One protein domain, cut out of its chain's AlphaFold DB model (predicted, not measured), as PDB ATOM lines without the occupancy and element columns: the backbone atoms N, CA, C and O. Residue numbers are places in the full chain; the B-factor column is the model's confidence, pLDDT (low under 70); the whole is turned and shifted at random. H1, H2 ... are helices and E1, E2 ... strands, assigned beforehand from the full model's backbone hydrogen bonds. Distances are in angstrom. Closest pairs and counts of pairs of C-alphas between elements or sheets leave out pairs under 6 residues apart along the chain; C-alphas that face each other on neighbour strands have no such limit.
ATOM      1  N   LEU A   4     113.568 141.355  68.006       97.00
ATOM      2  CA  LEU A   4     113.054 140.066  67.558       97.00
ATOM      3  C   LEU A   4     111.574 139.982  67.912       97.00
ATOM      4  O   LEU A   4     111.219 140.016  69.091       97.00
ATOM      5  N   ILE A   5     110.725 139.865  66.896       97.12
ATOM      6  CA  ILE A   5     109.307 139.556  67.078       97.12
ATOM      7  C   ILE A   5     109.151 138.044  66.948       97.12
ATOM      8  O   ILE A   5     109.708 137.459  66.020       97.12
ATOM      9  N   PHE A   6     108.426 137.401  67.857       96.50
ATOM     10  CA  PHE A   6     108.180 135.966  67.761       96.50
ATOM     11  C   PHE A   6     106.842 135.546  68.368       96.50
ATOM     12  O   PHE A   6     106.299 136.215  69.254       96.50
ATOM     13  N   ASP A   7     106.351 134.407  67.891       95.56
ATOM     14  CA  ASP A   7     105.175 133.712  68.409       95.56
ATOM     15  C   ASP A   7     105.464 132.206  68.480       95.56
ATOM     16  O   ASP A   7     106.289 131.692  67.712       95.56
ATOM     17  N   ILE A   8     104.828 131.514  69.423       93.06
ATOM     18  CA  ILE A   8     105.017 130.078  69.661       93.06
ATOM     19  C   ILE A   8     103.648 129.416  69.656       93.06
ATOM     20  O   ILE A   8     102.784 129.767  70.455       93.06
ATOM     21  N   GLU A   9     103.489 128.419  68.796       92.56
ATOM     22  CA  GLU A   9     102.268 127.630  68.701       92.56
ATOM     23  C   GLU A   9     102.512 126.243  69.291       92.56
ATOM     24  O   GLU A   9     103.543 125.611  69.041       92.56
ATOM     25  N   THR A  10     101.556 125.776  70.086       92.25
ATOM     26  CA  THR A  10     101.628 124.505  70.813       92.25
ATOM     27  C   THR A  10     100.474 123.602  70.409       92.25
ATOM     28  O   THR A  10      99.400 124.075  70.035       92.25
ATOM     29  N   ILE A  11     100.696 122.296  70.481       90.94
ATOM     30  CA  ILE A  11      99.660 121.276  70.316       90.94
ATOM     31  C   ILE A  11      99.607 120.420  71.575       90.94
ATOM     32  O   ILE A  11     100.619 120.230  72.242       90.94
ATOM     33  N   GLY A  12      98.412 119.949  71.927       89.38
ATOM     34  CA  GLY A  12      98.224 119.019  73.037       89.38
ATOM     35  C   GLY A  12      98.500 117.583  72.611       89.38
ATOM     36  O   GLY A  12      98.150 117.191  71.498       89.38
ATOM     37  N   GLU A  13      99.078 116.799  73.513       88.44
ATOM     38  CA  GLU A  13      99.197 115.354  73.362       88.44
ATOM     39  C   GLU A  13      97.806 114.715  73.259       88.44
ATOM     40  O   GLU A  13      96.838 115.171  73.876       88.44
ATOM     41  N   ASP A  14      97.697 113.630  72.491       90.00
ATOM     42  CA  ASP A  14      96.458 112.867  72.430       90.00
ATOM     43  C   ASP A  14      96.150 112.265  73.806       90.00
ATOM     44  O   ASP A  14      96.808 111.320  74.256       90.00
ATOM     45  N   PHE A  15      95.100 112.778  74.455       91.00
ATOM     46  CA  PHE A  15      94.641 112.283  75.746       91.00
ATOM     47  C   PHE A  15      94.452 110.769  75.740       91.00
ATOM     48  O   PHE A  15      94.758 110.112  76.733       91.00
ATOM     49  N   ASP A  16      93.931 110.193  74.655       91.12
ATOM     50  CA  ASP A  16      93.614 108.770  74.590       91.12
ATOM     51  C   ASP A  16      94.874 107.896  74.440       91.12
ATOM     52  O   ASP A  16      94.837 106.717  74.812       91.12
ATOM     53  N   SER A  17      96.009 108.485  74.061       91.12
ATOM     54  CA  SER A  17      97.335 107.851  74.053       91.12
ATOM     55  C   SER A  17      98.035 107.844  75.424       91.12
ATOM     56  O   SER A  17      98.881 106.982  75.668       91.12
ATOM     57  N   LEU A  18      97.624 108.720  76.356       91.62
ATOM     58  CA  LEU A  18      98.225 108.833  77.691       91.62
ATOM     59  C   LEU A  18      98.102 107.544  78.516       91.62
ATOM     60  O   LEU A  18      97.125 106.781  78.418       91.62
ATOM     61  N   ASP A  19      99.056 107.341  79.426       93.62
ATOM     62  CA  ASP A  19      99.001 106.246  80.387       93.62
ATOM     63  C   ASP A  19      97.854 106.431  81.400       93.62
ATOM     64  O   ASP A  19      97.323 107.522  81.631       93.62
ATOM     65  N   LYS A  20      97.459 105.324  82.035       94.12
ATOM     66  CA  LYS A  20      96.327 105.298  82.968       94.12
ATOM     67  C   LYS A  20      96.508 106.262  84.148       94.12
ATOM     68  O   LYS A  20      95.534 106.889  84.556       94.12
ATOM     69  N   THR A  21      97.722 106.388  84.680       94.56
ATOM     70  CA  THR A  21      98.018 107.243  85.838       94.56
ATOM     71  C   THR A  21      97.829 108.708  85.476       94.56
ATOM     72  O   THR A  21      97.174 109.441  86.217       94.56
ATOM     73  N   SER A  22      98.333 109.122  84.312       92.50
ATOM     74  CA  SER A  22      98.177 110.489  83.804       92.50
ATOM     75  C   SER A  22      96.712 110.824  83.537       92.50
ATOM     76  O   SER A  22      96.219 111.844  84.018       92.50
ATOM     77  N   LYS A  23      95.964 109.922  82.886       94.12
ATOM     78  CA  LYS A  23      94.512 110.084  82.684       94.12
ATOM     79  C   LYS A  23      93.761 110.222  84.005       94.12
ATOM     80  O   LYS A  23      92.881 111.071  84.136       94.12
ATOM     81  N   GLU A  24      94.078 109.398  85.001       93.19
ATOM     82  CA  GLU A  24      93.453 109.474  86.324       93.19
ATOM     83  C   GLU A  24      93.789 110.780  87.043       93.19
ATOM     84  O   GLU A  24      92.890 111.394  87.611       93.19
ATOM     85  N   ALA A  25      95.044 111.230  86.984       92.44
ATOM     86  CA  ALA A  25      95.477 112.486  87.585       92.44
ATOM     87  C   ALA A  25      94.773 113.692  86.947       92.44
ATOM     88  O   ALA A  25      94.188 114.506  87.666       92.44
ATOM     89  N   LEU A  26      94.759 113.761  85.610       92.00
ATOM     90  CA  LEU A  26      94.109 114.827  84.847       92.00
ATOM     91  C   LEU A  26      92.595 114.851  85.071       92.00
ATOM     92  O   LEU A  26      92.022 115.923  85.202       92.00
ATOM     93  N   THR A  27      91.943 113.688  85.179       93.81
ATOM     94  CA  THR A  27      90.475 113.608  85.327       93.81
ATOM     95  C   THR A  27      89.981 113.598  86.776       93.81
ATOM     96  O   THR A  27      88.776 113.563  87.021       93.81
ATOM     97  N   ARG A  28      90.878 113.606  87.771       93.12
ATOM     98  CA  ARG A  28      90.507 113.447  89.187       93.12
ATOM     99  C   ARG A  28      89.561 114.538  89.687       93.12
ATOM    100  O   ARG A  28      88.684 114.244  90.495       93.12
ATOM    101  N   TRP A  29      89.784 115.780  89.267       88.31
ATOM    102  CA  TRP A  29      89.013 116.934  89.727       88.31
ATOM    103  C   TRP A  29      87.646 117.000  89.039       88.31
ATOM    104  O   TRP A  29      86.650 117.029  89.753       88.31
ATOM    105  N   ILE A  30      87.581 116.838  87.710       91.31
ATOM    106  CA  ILE A  30      86.303 116.781  86.970       91.31
ATOM    107  C   ILE A  30      85.397 115.660  87.486       91.31
ATOM    108  O   ILE A  30      84.219 115.865  87.739       91.31
ATOM    109  N   LYS A  31      85.953 114.476  87.794       90.25
ATOM    110  CA  LYS A  31      85.182 113.361  88.379       90.25
ATOM    111  C   LYS A  31      84.608 113.677  89.757       90.25
ATOM    112  O   LYS A  31      83.658 113.027  90.179       90.25
ATOM    113  N   LYS A  32      85.248 114.581  90.498       91.19
ATOM    114  CA  LYS A  32      84.837 114.970  91.848       91.19
ATOM    115  C   LYS A  32      83.792 116.089  91.817       91.19
ATOM    116  O   LYS A  32      82.976 116.142  92.730       91.19
ATOM    117  N   GLU A  33      83.872 116.981  90.835       91.00
ATOM    118  CA  GLU A  33      83.053 118.194  90.744       91.00
ATOM    119  C   GLU A  33      81.808 118.008  89.875       91.00
ATOM    120  O   GLU A  33      80.775 118.588  90.190       91.00
ATOM    121  N   SER A  34      81.869 117.143  88.861       92.06
ATOM    122  CA  SER A  34      80.722 116.823  88.013       92.06
ATOM    123  C   SER A  34      79.581 116.171  88.805       92.06
ATOM    124  O   SER A  34      79.748 115.111  89.415       92.06
ATOM    125  N   GLU A  35      78.386 116.754  88.727       91.00
ATOM    126  CA  GLU A  35      77.171 116.253  89.384       91.00
ATOM    127  C   GLU A  35      76.386 115.274  88.495       91.00
ATOM    128  O   GLU A  35      75.471 114.583  88.952       91.00
ATOM    129  N   SER A  36      76.737 115.194  87.207       93.88
ATOM    130  CA  SER A  36      76.106 114.305  86.232       93.88
ATOM    131  C   SER A  36      77.093 113.790  85.186       93.88
ATOM    132  O   SER A  36      78.121 114.404  84.916       93.88
ATOM    133  N   GLU A  37      76.739 112.682  84.533       91.88
ATOM    134  CA  GLU A  37      77.528 112.113  83.432       91.88
ATOM    135  C   GLU A  37      77.697 113.104  82.270       91.88
ATOM    136  O   GLU A  37      78.785 113.251  81.725       91.88
ATOM    137  N   LYS A  38      76.647 113.875  81.962       93.50
ATOM    138  CA  LYS A  38      76.678 114.903  80.913       93.50
ATOM    139  C   LYS A  38      77.640 116.053  81.234       93.50
ATOM    140  O   LYS A  38      78.248 116.620  80.329       93.50
ATOM    141  N   GLU A  39      77.734 116.441  82.502       92.69
ATOM    142  CA  GLU A  39      78.678 117.470  82.943       92.69
ATOM    143  C   GLU A  39      80.114 116.959  82.854       92.69
ATOM    144  O   GLU A  39      80.955 117.628  82.261       92.69
ATOM    145  N   TYR A  40      80.345 115.723  83.297       92.75
ATOM    146  CA  TYR A  40      81.644 115.071  83.182       92.75
ATOM    147  C   TYR A  40      82.129 114.971  81.734       92.75
ATOM    148  O   TYR A  40      83.281 115.291  81.451       92.75
ATOM    149  N   GLU A  41      81.268 114.569  80.798       93.38
ATOM    150  CA  GLU A  41      81.625 114.499  79.373       93.38
ATOM    151  C   GLU A  41      82.016 115.867  78.801       93.38
ATOM    152  O   GLU A  41      82.969 115.974  78.022       93.38
ATOM    153  N   LYS A  42      81.310 116.925  79.212       93.19
ATOM    154  CA  LYS A  42      81.626 118.293  78.807       93.19
ATOM    155  C   LYS A  42      82.978 118.733  79.371       93.19
ATOM    156  O   LYS A  42      83.818 119.204  78.612       93.19
ATOM    157  N   GLU A  43      83.209 118.562  80.670       92.19
ATOM    158  CA  GLU A  43      84.477 118.942  81.303       92.19
ATOM    159  C   GLU A  43      85.660 118.123  80.778       92.19
ATOM    160  O   GLU A  43      86.757 118.652  80.606       92.19
ATOM    161  N   LEU A  44      85.442 116.842  80.471       92.94
ATOM    162  CA  LEU A  44      86.442 115.997  79.833       92.94
ATOM    163  C   LEU A  44      86.787 116.505  78.429       92.94
ATOM    164  O   LEU A  44      87.957 116.484  78.058       92.94
ATOM    165  N   THR A  45      85.797 116.964  77.663       92.19
ATOM    166  CA  THR A  45      86.023 117.558  76.335       92.19
ATOM    167  C   THR A  45      86.859 118.831  76.453       92.19
ATOM    168  O   THR A  45      87.917 118.918  75.832       92.19
ATOM    169  N   ASP A  46      86.461 119.752  77.336       89.75
ATOM    170  CA  ASP A  46      87.197 120.992  77.612       89.75
ATOM    171  C   ASP A  46      88.645 120.703  78.065       89.75
ATOM    172  O   ASP A  46      89.580 121.406  77.675       89.75
ATOM    173  N   LEU A  47      88.852 119.653  78.871       91.38
ATOM    174  CA  LEU A  47      90.178 119.211  79.304       91.38
ATOM    175  C   LEU A  47      91.019 118.708  78.130       91.38
ATOM    176  O   LEU A  47      92.182 119.096  78.022       91.38
ATOM    177  N   LYS A  48      90.453 117.850  77.271       90.38
ATOM    178  CA  LYS A  48      91.146 117.292  76.099       90.38
ATOM    179  C   LYS A  48      91.585 118.398  75.140       90.38
ATOM    180  O   LYS A  48      92.731 118.402  74.702       90.38
ATOM    181  N   GLU A  49      90.709 119.363  74.869       87.75
ATOM    182  CA  GLU A  49      91.017 120.528  74.026       87.75
ATOM    183  C   GLU A  49      92.067 121.452  74.664       87.75
ATOM    184  O   GLU A  49      92.818 122.130  73.965       87.75
ATOM    185  N   GLY A  50      92.143 121.473  75.996       86.56
ATOM    186  CA  GLY A  50      93.050 122.331  76.748       86.56
ATOM    187  C   GLY A  50      94.468 121.791  76.947       86.56
ATOM    188  O   GLY A  50      95.301 122.513  77.500       86.56
ATOM    189  N   LEU A  51      94.778 120.557  76.530       89.69
ATOM    190  CA  LEU A  51      96.070 119.921  76.831       89.69
ATOM    191  C   LEU A  51      97.276 120.683  76.268       89.69
ATOM    192  O   LEU A  51      98.325 120.697  76.913       89.69
ATOM    193  N   GLY A  52      97.110 121.376  75.138       85.75
ATOM    194  CA  GLY A  52      98.163 122.201  74.533       85.75
ATOM    195  C   GLY A  52      98.577 123.407  75.382       85.75
ATOM    196  O   GLY A  52      99.681 123.912  75.229       85.75
ATOM    197  N   PHE A  53      97.742 123.848  76.329       83.38
ATOM    198  CA  PHE A  53      98.057 124.996  77.189       83.38
ATOM    199  C   PHE A  53      98.921 124.646  78.402       83.38
ATOM    200  O   PHE A  53      99.331 125.543  79.144       83.38
ATOM    201  N   SER A  54      99.175 123.361  78.650       85.88
ATOM    202  CA  SER A  54      99.999 122.912  79.767       85.88
ATOM    203  C   SER A  54     101.391 122.521  79.268       85.88
ATOM    204  O   SER A  54     101.500 121.715  78.349       85.88
ATOM    205  N   PRO A  55     102.473 122.995  79.912       82.62
ATOM    206  CA  PRO A  55     103.839 122.637  79.525       82.62
ATOM    207  C   PRO A  55     104.175 121.155  79.767       82.62
ATOM    208  O   PRO A  55     105.257 120.712  79.407       82.62
ATOM    209  N   PHE A  56     103.291 120.402  80.434       84.88
ATOM    210  CA  PHE A  56     103.469 118.972  80.698       84.88
ATOM    211  C   PHE A  56     102.711 118.072  79.722       84.88
ATOM    212  O   PHE A  56     102.986 116.880  79.679       84.88
ATOM    213  N   THR A  57     101.723 118.617  79.014       89.62
ATOM    214  CA  THR A  57     100.815 117.862  78.131       89.62
ATOM    215  C   THR A  57     100.731 118.467  76.736       89.62
ATOM    216  O   THR A  57      99.984 117.969  75.903       89.62
ATOM    217  N   GLY A  58     101.438 119.567  76.505       90.62
ATOM    218  CA  GLY A  58     101.585 120.201  75.214       90.62
ATOM    219  C   GLY A  58     103.044 120.200  74.787       90.62
ATOM    220  O   GLY A  58     103.950 120.175  75.620       90.62
ATOM    221  N   GLU A  59     103.243 120.259  73.482       91.62
ATOM    222  CA  GLU A  59     104.542 120.383  72.830       91.62
ATOM    223  C   GLU A  59     104.519 121.568  71.862       91.62
ATOM    224  O   GLU A  59     103.467 121.943  71.328       91.62
ATOM    225  N   ILE A  60     105.674 122.182  71.620       93.69
ATOM    226  CA  ILE A  60     105.793 123.251  70.628       93.69
ATOM    227  C   ILE A  60     105.647 122.646  69.234       93.69
ATOM    228  O   ILE A  60     106.479 121.849  68.810       93.69
ATOM    229  N   ALA A  61     104.631 123.069  68.487       94.88
ATOM    230  CA  ALA A  61     104.431 122.676  67.095       94.88
ATOM    231  C   ALA A  61     105.189 123.589  66.130       94.88
ATOM    232  O   ALA A  61     105.696 123.123  65.108       94.88
ATOM    233  N   ALA A  62     105.273 124.884  66.443       96.62
ATOM    234  CA  ALA A  62     105.972 125.854  65.615       96.62
ATOM    235  C   ALA A  62     106.464 127.069  66.409       96.62
ATOM    236  O   ALA A  62     105.867 127.477  67.406       96.62
ATOM    237  N   ILE A  63     107.534 127.686  65.913       97.38
ATOM    238  CA  ILE A  63     108.045 128.976  66.373       97.38
ATOM    239  C   ILE A  63     108.236 129.869  65.148       97.38
ATOM    240  O   ILE A  63     109.091 129.608  64.296       97.38
ATOM    241  N   GLY A  64     107.458 130.944  65.070       97.31
ATOM    242  CA  GLY A  64     107.632 131.991  64.070       97.31
ATOM    243  C   GLY A  64     108.526 133.095  64.617       97.31
ATOM    244  O   GLY A  64     108.280 133.597  65.711       97.31
ATOM    245  N   VAL A  65     109.548 133.500  63.863       97.19
ATOM    246  CA  VAL A  65     110.424 134.622  64.220       97.19
ATOM    247  C   VAL A  65     110.542 135.626  63.079       97.19
ATOM    248  O   VAL A  65     110.681 135.254  61.914       97.19
ATOM    249  N   LEU A  66     110.544 136.909  63.427       97.19
ATOM    250  CA  LEU A  66     110.738 138.042  62.533       97.19
ATOM    251  C   LEU A  66     111.850 138.944  63.087       97.19
ATOM    252  O   LEU A  66     111.730 139.526  64.168       97.19
ATOM    253  N   ASP A  67     112.927 139.084  62.314       96.25
ATOM    254  CA  ASP A  67     113.913 140.149  62.505       96.25
ATOM    255  C   ASP A  67     113.316 141.452  61.961       96.25
ATOM    256  O   ASP A  67     113.285 141.659  60.746       96.25
ATOM    257  N   TYR A  68     112.836 142.321  62.855       95.19
ATOM    258  CA  TYR A  68     112.152 143.559  62.469       95.19
ATOM    259  C   TYR A  68     113.053 144.504  61.665       95.19
ATOM    260  O   TYR A  68     112.581 145.228  60.794       95.19
ATOM    261  N   GLU A  69     114.355 144.512  61.949       94.00
ATOM    262  CA  GLU A  69     115.285 145.444  61.308       94.00
ATOM    263  C   GLU A  69     115.693 144.972  59.906       94.00
ATOM    264  O   GLU A  69     116.026 145.791  59.049       94.00
ATOM    265  N   LYS A  70     115.694 143.654  59.665       93.50
ATOM    266  CA  LYS A  70     116.073 143.064  58.369       93.50
ATOM    267  C   LYS A  70     114.893 142.623  57.510       93.50
ATOM    268  O   LYS A  70     115.140 142.188  56.388       93.50
ATOM    269  N   ASP A  71     113.676 142.689  58.041       93.81
ATOM    270  CA  ASP A  71     112.456 142.175  57.411       93.81
ATOM    271  C   ASP A  71     112.613 140.713  56.958       93.81
ATOM    272  O   ASP A  71     112.328 140.333  55.824       93.81
ATOM    273  N   LYS A  72     113.180 139.881  57.845       95.50
ATOM    274  CA  LYS A  72     113.415 138.453  57.586       95.50
ATOM    275  C   LYS A  72     112.575 137.596  58.506       95.50
ATOM    276  O   LYS A  72     112.691 137.717  59.726       95.50
ATOM    277  N   VAL A  73     111.823 136.676  57.911       97.25
ATOM    278  CA  VAL A  73     110.959 135.740  58.628       97.25
ATOM    279  C   VAL A  73     111.524 134.329  58.532       97.25
ATOM    280  O   VAL A  73     111.897 133.862  57.452       97.25
ATOM    281  N   VAL A  74     111.575 133.639  59.667       97.88
ATOM    282  CA  VAL A  74     111.881 132.209  59.740       97.88
ATOM    283  C   VAL A  74     110.783 131.521  60.539       97.88
ATOM    284  O   VAL A  74     110.386 132.011  61.593       97.88
ATOM    285  N   ILE A  75     110.305 130.385  60.046       97.94
ATOM    286  CA  ILE A  75     109.362 129.518  60.746       97.94
ATOM    287  C   ILE A  75     110.058 128.186  61.006       97.94
ATOM    288  O   ILE A  75     110.438 127.475  60.070       97.94
ATOM    289  N   TYR A  76     110.233 127.869  62.282       98.06
ATOM    290  CA  TYR A  76     110.608 126.541  62.748       98.06
ATOM    291  C   TYR A  76     109.327 125.756  63.022       98.06
ATOM    292  O   TYR A  76     108.394 126.323  63.589       98.06
ATOM    293  N   PHE A  77     109.246 124.492  62.612       97.50
ATOM    294  CA  PHE A  77     108.043 123.686  62.838       97.50
ATOM    295  C   PHE A  77     108.350 122.191  62.916       97.50
ATOM    296  O   PHE A  77     109.313 121.713  62.312       97.50
ATOM    297  N   GLN A  78     107.501 121.458  63.633       95.00
ATOM    298  CA  GLN A  78     107.535 120.001  63.675       95.00
ATOM    299  C   GLN A  78     106.938 119.392  62.402       95.00
ATOM    300  O   GLN A  78     105.925 119.854  61.882       95.00
ATOM    301  N   ALA A  79     107.547 118.308  61.922       94.06
ATOM    302  CA  ALA A  79     107.050 117.518  60.795       94.06
ATOM    303  C   ALA A  79     107.243 116.009  61.063       94.06
ATOM    304  O   ALA A  79     108.015 115.347  60.365       94.06
ATOM    305  N   PRO A  80     106.619 115.451  62.120       90.19
ATOM    306  CA  PRO A  80     106.827 114.059  62.505       90.19
ATOM    307  C   PRO A  80     106.378 113.111  61.387       90.19
ATOM    308  O   PRO A  80     105.291 113.245  60.833       90.19
ATOM    309  N   GLY A  81     107.226 112.136  61.053       90.00
ATOM    310  CA  GLY A  81     106.960 111.168  59.981       90.00
ATOM    311  C   GLY A  81     107.229 111.679  58.562       90.00
ATOM    312  O   GLY A  81     107.231 110.877  57.630       90.00
ATOM    313  N   GLU A  82     107.535 112.966  58.397       90.94
ATOM    314  CA  GLU A  82     107.860 113.585  57.115       90.94
ATOM    315  C   GLU A  82     109.353 113.938  57.045       90.94
ATOM    316  O   GLU A  82     109.953 114.404  58.013       90.94
ATOM    317  N   ASN A  83     109.978 113.746  55.882       87.69
ATOM    318  CA  ASN A  83     111.377 114.130  55.655       87.69
ATOM    319  C   ASN A  83     111.450 115.377  54.771       87.69
ATOM    320  O   ASN A  83     111.886 115.334  53.615       87.69
ATOM    321  N   LEU A  84     110.947 116.486  55.312       92.94
ATOM    322  CA  LEU A  84     110.967 117.782  54.647       92.94
ATOM    323  C   LEU A  84     112.370 118.398  54.725       92.94
ATOM    324  O   LEU A  84     113.074 118.283  55.726       92.94
ATOM    325  N   LYS A  85     112.778 119.089  53.660       94.44
ATOM    326  CA  LYS A  85     113.995 119.915  53.658       94.44
ATOM    327  C   LYS A  85     113.634 121.361  53.971       94.44
ATOM    328  O   LYS A  85     112.493 121.754  53.761       94.44
ATOM    329  N   GLU A  86     114.606 122.161  54.417       96.88
ATOM    330  CA  GLU A  86     114.413 123.614  54.496       96.88
ATOM    331  C   GLU A  86     113.995 124.165  53.121       96.88
ATOM    332  O   GLU A  86     114.577 123.796  52.095       96.88
ATOM    333  N   PHE A  87     113.016 125.065  53.107       97.31
ATOM    334  CA  PHE A  87     112.536 125.720  51.891       97.31
ATOM    335  C   PHE A  87     112.200 127.190  52.148       97.31
ATOM    336  O   PHE A  87     112.169 127.649  53.291       97.31
ATOM    337  N   GLU A  88     111.995 127.945  51.073       97.56
ATOM    338  CA  GLU A  88     111.612 129.351  51.130       97.56
ATOM    339  C   GLU A  88     110.390 129.574  50.245       97.56
ATOM    340  O   GLU A  88     110.373 129.162  49.084       97.56
ATOM    341  N   GLU A  89     109.365 130.213  50.798       95.75
ATOM    342  CA  GLU A  89     108.124 130.523  50.098       95.75
ATOM    343  C   GLU A  89     107.614 131.889  50.558       95.75
ATOM    344  O   GLU A  89     107.551 132.171  51.752       95.75
ATOM    345  N   GLY A  90     107.293 132.772  49.606       93.62
ATOM    346  CA  GLY A  90     106.766 134.104  49.920       93.62
ATOM    347  C   GLY A  90     107.705 134.990  50.751       93.62
ATOM    348  O   GLY A  90     107.225 135.851  51.479       93.62
ATOM    349  N   GLY A  91     109.026 134.774  50.678       94.62
ATOM    350  CA  GLY A  91     110.019 135.493  51.493       94.62
ATOM    351  C   GLY A  91     110.143 134.985  52.936       94.62
ATOM    352  O   GLY A  91     110.849 135.585  53.746       94.62
ATOM    353  N   VAL A  92     109.476 133.876  53.262       97.62
ATOM    354  CA  VAL A  92     109.552 133.207  54.560       97.62
ATOM    355  C   VAL A  92     110.398 131.951  54.425       97.62
ATOM    356  O   VAL A  92     110.164 131.122  53.543       97.62
ATOM    357  N   LYS A  93     111.374 131.788  55.321       98.06
ATOM    358  CA  LYS A  93     112.188 130.575  55.385       98.06
ATOM    359  C   LYS A  93     111.567 129.563  56.345       98.06
ATOM    360  O   LYS A  93     111.464 129.829  57.536       98.06
ATOM    361  N   TYR A  94     111.249 128.380  55.845       98.12
ATOM    362  CA  TYR A  94     110.661 127.283  56.607       98.12
ATOM    363  C   TYR A  94     111.714 126.233  56.936       98.12
ATOM    364  O   TYR A  94     112.499 125.820  56.074       98.12
ATOM    365  N   LYS A  95     111.743 125.804  58.196       97.88
ATOM    366  CA  LYS A  95     112.722 124.851  58.709       97.88
ATOM    367  C   LYS A  95     112.038 123.751  59.532       97.88
ATOM    368  O   LYS A  95     111.704 124.002  60.692       97.88
ATOM    369  N   PRO A  96     111.846 122.555  58.956       97.50
ATOM    370  CA  PRO A  96     111.340 121.407  59.698       97.50
ATOM    371  C   PRO A  96     112.413 120.923  60.680       97.50
ATOM    372  O   PRO A  96     113.557 120.705  60.275       97.50
ATOM    373  N   MET A  97     112.070 120.784  61.959       96.19
ATOM    374  CA  MET A  97     112.972 120.269  62.996       96.19
ATOM    375  C   MET A  97     112.188 119.780  64.221       96.19
ATOM    376  O   MET A  97     111.000 120.063  64.367       96.19
ATOM    377  N   THR A  98     112.849 119.034  65.098       96.25
ATOM    378  CA  THR A  98     112.262 118.580  66.369       96.25
ATOM    379  C   THR A  98     112.123 119.736  67.364       96.25
ATOM    380  O   THR A  98     112.825 120.742  67.257       96.25
ATOM    381  N   GLU A  99     111.245 119.610  68.364       95.25
ATOM    382  CA  GLU A  99     111.080 120.640  69.404       95.25
ATOM    383  C   GLU A  99     112.402 121.051  70.096       95.25
ATOM    384  O   GLU A  99     112.659 122.258  70.194       95.25
ATOM    385  N   PRO A 100     113.294 120.123  70.507       96.50
ATOM    386  CA  PRO A 100     114.592 120.502  71.064       96.50
ATOM    387  C   PRO A 100     115.427 121.359  70.102       96.50
ATOM    388  O   PRO A 100     115.965 122.393  70.499       96.50
ATOM    389  N   GLU A 101     115.483 120.984  68.822       96.88
ATOM    390  CA  GLU A 101     116.219 121.725  67.790       96.88
ATOM    391  C   GLU A 101     115.605 123.109  67.521       96.88
ATOM    392  O   GLU A 101     116.347 124.069  67.280       96.88
ATOM    393  N   MET A 102     114.270 123.238  67.598       96.81
ATOM    394  CA  MET A 102     113.569 124.527  67.502       96.81
ATOM    395  C   MET A 102     114.010 125.467  68.612       96.81
ATOM    396  O   MET A 102     114.394 126.608  68.341       96.81
ATOM    397  N   LEU A 103     113.995 124.986  69.855       96.75
ATOM    398  CA  LEU A 103     114.396 125.768  71.018       96.75
ATOM    399  C   LEU A 103     115.877 126.155  70.945       96.75
ATOM    400  O   LEU A 103     116.218 127.318  71.166       96.75
ATOM    401  N   GLU A 104     116.761 125.225  70.581       97.75
ATOM    402  CA  GLU A 104     118.187 125.511  70.399       97.75
ATOM    403  C   GLU A 104     118.426 126.576  69.320       97.75
ATOM    404  O   GLU A 104     119.153 127.549  69.553       97.75
ATOM    405  N   SER A 105     117.772 126.437  68.162       96.38
ATOM    406  CA  SER A 105     117.869 127.380  67.042       96.38
ATOM    407  C   SER A 105     117.329 128.762  67.412       96.38
ATOM    408  O   SER A 105     117.970 129.781  67.128       96.38
ATOM    409  N   PHE A 106     116.178 128.805  68.087       96.50
ATOM    410  CA  PHE A 106     115.576 130.033  68.594       96.50
ATOM    411  C   PHE A 106     116.534 130.750  69.547       96.50
ATOM    412  O   PHE A 106     116.889 131.905  69.303       96.50
ATOM    413  N   TRP A 107     117.032 130.065  70.582       96.62
ATOM    414  CA  TRP A 107     117.916 130.668  71.581       96.62
ATOM    415  C   TRP A 107     119.282 131.064  71.017       96.62
ATOM    416  O   TRP A 107     119.867 132.056  71.462       96.62
ATOM    417  N   ALA A 108     119.809 130.335  70.031       96.25
ATOM    418  CA  ALA A 108     121.030 130.720  69.328       96.25
ATOM    419  C   ALA A 108     120.851 132.045  68.564       96.25
ATOM    420  O   ALA A 108     121.720 132.917  68.633       96.25
ATOM    421  N   GLY A 109     119.712 132.223  67.886       92.75
ATOM    422  CA  GLY A 109     119.367 133.461  67.183       92.75
ATOM    423  C   GLY A 109     119.050 134.621  68.130       92.75
ATOM    424  O   GLY A 109     119.565 135.726  67.937       92.75
ATOM    425  N   ALA A 110     118.266 134.355  69.177       94.06
ATOM    426  CA  ALA A 110     117.767 135.313  70.164       94.06
ATOM    427  C   ALA A 110     118.875 136.151  70.822       94.06
ATOM    428  O   ALA A 110     118.693 137.342  71.053       94.06
ATOM    429  N   LYS A 111     120.062 135.568  71.044       95.12
ATOM    430  CA  LYS A 111     121.231 136.242  71.646       95.12
ATOM    431  C   LYS A 111     121.707 137.491  70.891       95.12
ATOM    432  O   LYS A 111     122.435 138.297  71.461       95.12
ATOM    433  N   ASN A 112     121.329 137.648  69.623       94.50
ATOM    434  CA  ASN A 112     121.715 138.791  68.788       94.50
ATOM    435  C   ASN A 112     120.763 139.996  68.923       94.50
ATOM    436  O   ASN A 112     120.971 141.029  68.276       94.50
ATOM    437  N   TYR A 113     119.713 139.869  69.735       95.62
ATOM    438  CA  TYR A 113     118.664 140.870  69.884       95.62
ATOM    439  C   TYR A 113     118.642 141.433  71.302       95.62
ATOM    440  O   TYR A 113     118.900 140.729  72.276       95.62
ATOM    441  N   SER A 114     118.365 142.729  71.406       95.75
ATOM    442  CA  SER A 114     118.283 143.446  72.685       95.75
ATOM    443  C   SER A 114     116.852 143.565  73.210       95.75
ATOM    444  O   SER A 114     116.657 143.889  74.377       95.75
ATOM    445  N   GLU A 115     115.862 143.349  72.347       96.38
ATOM    446  CA  GLU A 115     114.444 143.497  72.658       96.38
ATOM    447  C   GLU A 115     113.645 142.357  72.023       96.38
ATOM    448  O   GLU A 115     113.854 142.000  70.860       96.38
ATOM    449  N   PHE A 116     112.726 141.808  72.811       95.81
ATOM    450  CA  PHE A 116     111.861 140.693  72.455       95.81
ATOM    451  C   PHE A 116     110.414 141.171  72.461       95.81
ATOM    452  O   PHE A 116     109.935 141.686  73.470       95.81
ATOM    453  N   VAL A 117     109.721 140.986  71.344       95.38
ATOM    454  CA  VAL A 117     108.313 141.346  71.177       95.38
ATOM    455  C   VAL A 117     107.535 140.066  70.905       95.38
ATOM    456  O   VAL A 117     107.859 139.318  69.990       95.38
ATOM    457  N   THR A 118     106.504 139.807  71.698       92.69
ATOM    458  CA  THR A 118     105.631 138.643  71.525       92.69
ATOM    459  C   THR A 118     104.193 139.029  71.838       92.69
ATOM    460  O   THR A 118     103.944 140.036  72.510       92.69
ATOM    461  N   PHE A 119     103.244 138.249  71.334       83.62
ATOM    462  CA  PHE A 119     101.823 138.479  71.530       83.62
ATOM    463  C   PHE A 119     101.260 137.379  72.417       83.62
ATOM    464  O   PHE A 119     101.082 136.248  71.990       83.62
TER     465      PHE A 119
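This is residues 4 to 119 of the 130 residues of an uncharacterized protein of Candidatus Giovannonibacteria bacterium GW2011_GWA2_45_21 (UniProt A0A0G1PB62). A twisted sheet of six strands has one helix, H4, packed along one face and no named helix on the other; beyond the ends of E1 and E2 where residues 12 and 58 lie, a small helical lobe of H1, H2 and H3 draws the model out lengthwise. The loop from Gln 78 to Glu 86 swings out between E3 and E4, and the sheet with H4 makes two layers, a sheet with a helix on one face. The printed part has 116 residues with four named helices and six named strands, in the order E1 H1 H2 H3 E2 E3 E4 E5 H4 E6, and its class is mixed, helices and strands. The sheet is mixed and runs E4 E5 E3 E2 E1 E6. The whole is loose, with a radius of gyration of the C-alphas of 18.6 A, and elongated, spanning 56 by 33 by 24 A.

Begin with the sheet's longest strand, E2, residues 58 to 67: find C-alpha 58 at (101.585, 120.201, 75.214) and go 26.7 A to C-alpha 67. On one side of it is E1, residues 4 to 12, which begins at C-alpha 4 at (113.054, 140.066, 67.558) and is 26.3 A long. On the other side is E3, residues 72 to 77, 16.6 A long. Next across the sheet come E5, residues 92 to 96, 13.0 A long, and E4, residues 87 to 89. The edge strand beside E1 is E6, residues 115 to 118, ending at C-alpha 118 at (105.631, 138.643, 71.525). Look for H4 at residues 99 to 110, 16.1 A long. The other helices are H1, residues 20 to 27, 10.4 A long; H2, residues 30 to 33; and H3, residues 37 to 49, the longest helix at 18.5 A.

Start between E2 and E1, antiparallel at 163 degrees, where N 7 and O 64 are 3.0 A apart and N 61 and O 9 are 2.8 A apart, within hydrogen-bond range. E2 and E3 form a hairpin, antiparallel at 169 degrees; look at N 65 and O 74, 2.8 A. E5 is parallel to E3 at 23 degrees, with N 95 and O 75 at 2.8 A. E4 and E5 form the other hairpin, antiparallel at 146 degrees, with N 94 and O 87 at 2.8 A. At the other edge E6 is parallel to E1 at 38 degrees, with N 6 and O 117 at 2.9 A. H4 is on the sheet at a height of 8.7 A and runs along the strands, at 24 degrees to E2 on the local plane. It lies over E2, only just over that strand alone, since 2 of its C-alphas fall on E3 and 2 on E1. Its closest C-alphas to E2 are those of Glu 99 and Ile 60, 6.0 A apart. Now move to the helices that are not on the sheet, H1, H2 and H3. H3 touches H2 with residues 40 to 44 alone; the closest C-alphas, of Tyr 40 and Ile 30, are 6.2 A apart. H1 and H3 are close but not clearly touching, about perpendicular at 75 degrees, with the C-alphas of Thr 27 and Leu 44 closest at 7.2 A. H1 and H2 meet only through their link. The closest C-alphas of E1 and H3 are those of Gly 12 and Glu 49, 7.4 A apart. H3 and H4 are apart. In H1, H3 and H4 every O i to N i+4 pair is within hydrogen-bond range; H2 is too short for such a pair.

The two C-alphas farthest apart, those of Ser 36 and Lys 70, are 56.6 A from each other. The printed part has no cut, and no link is long. The mean pLDDT of the printed part is 93.4, and no printed residue is under 70.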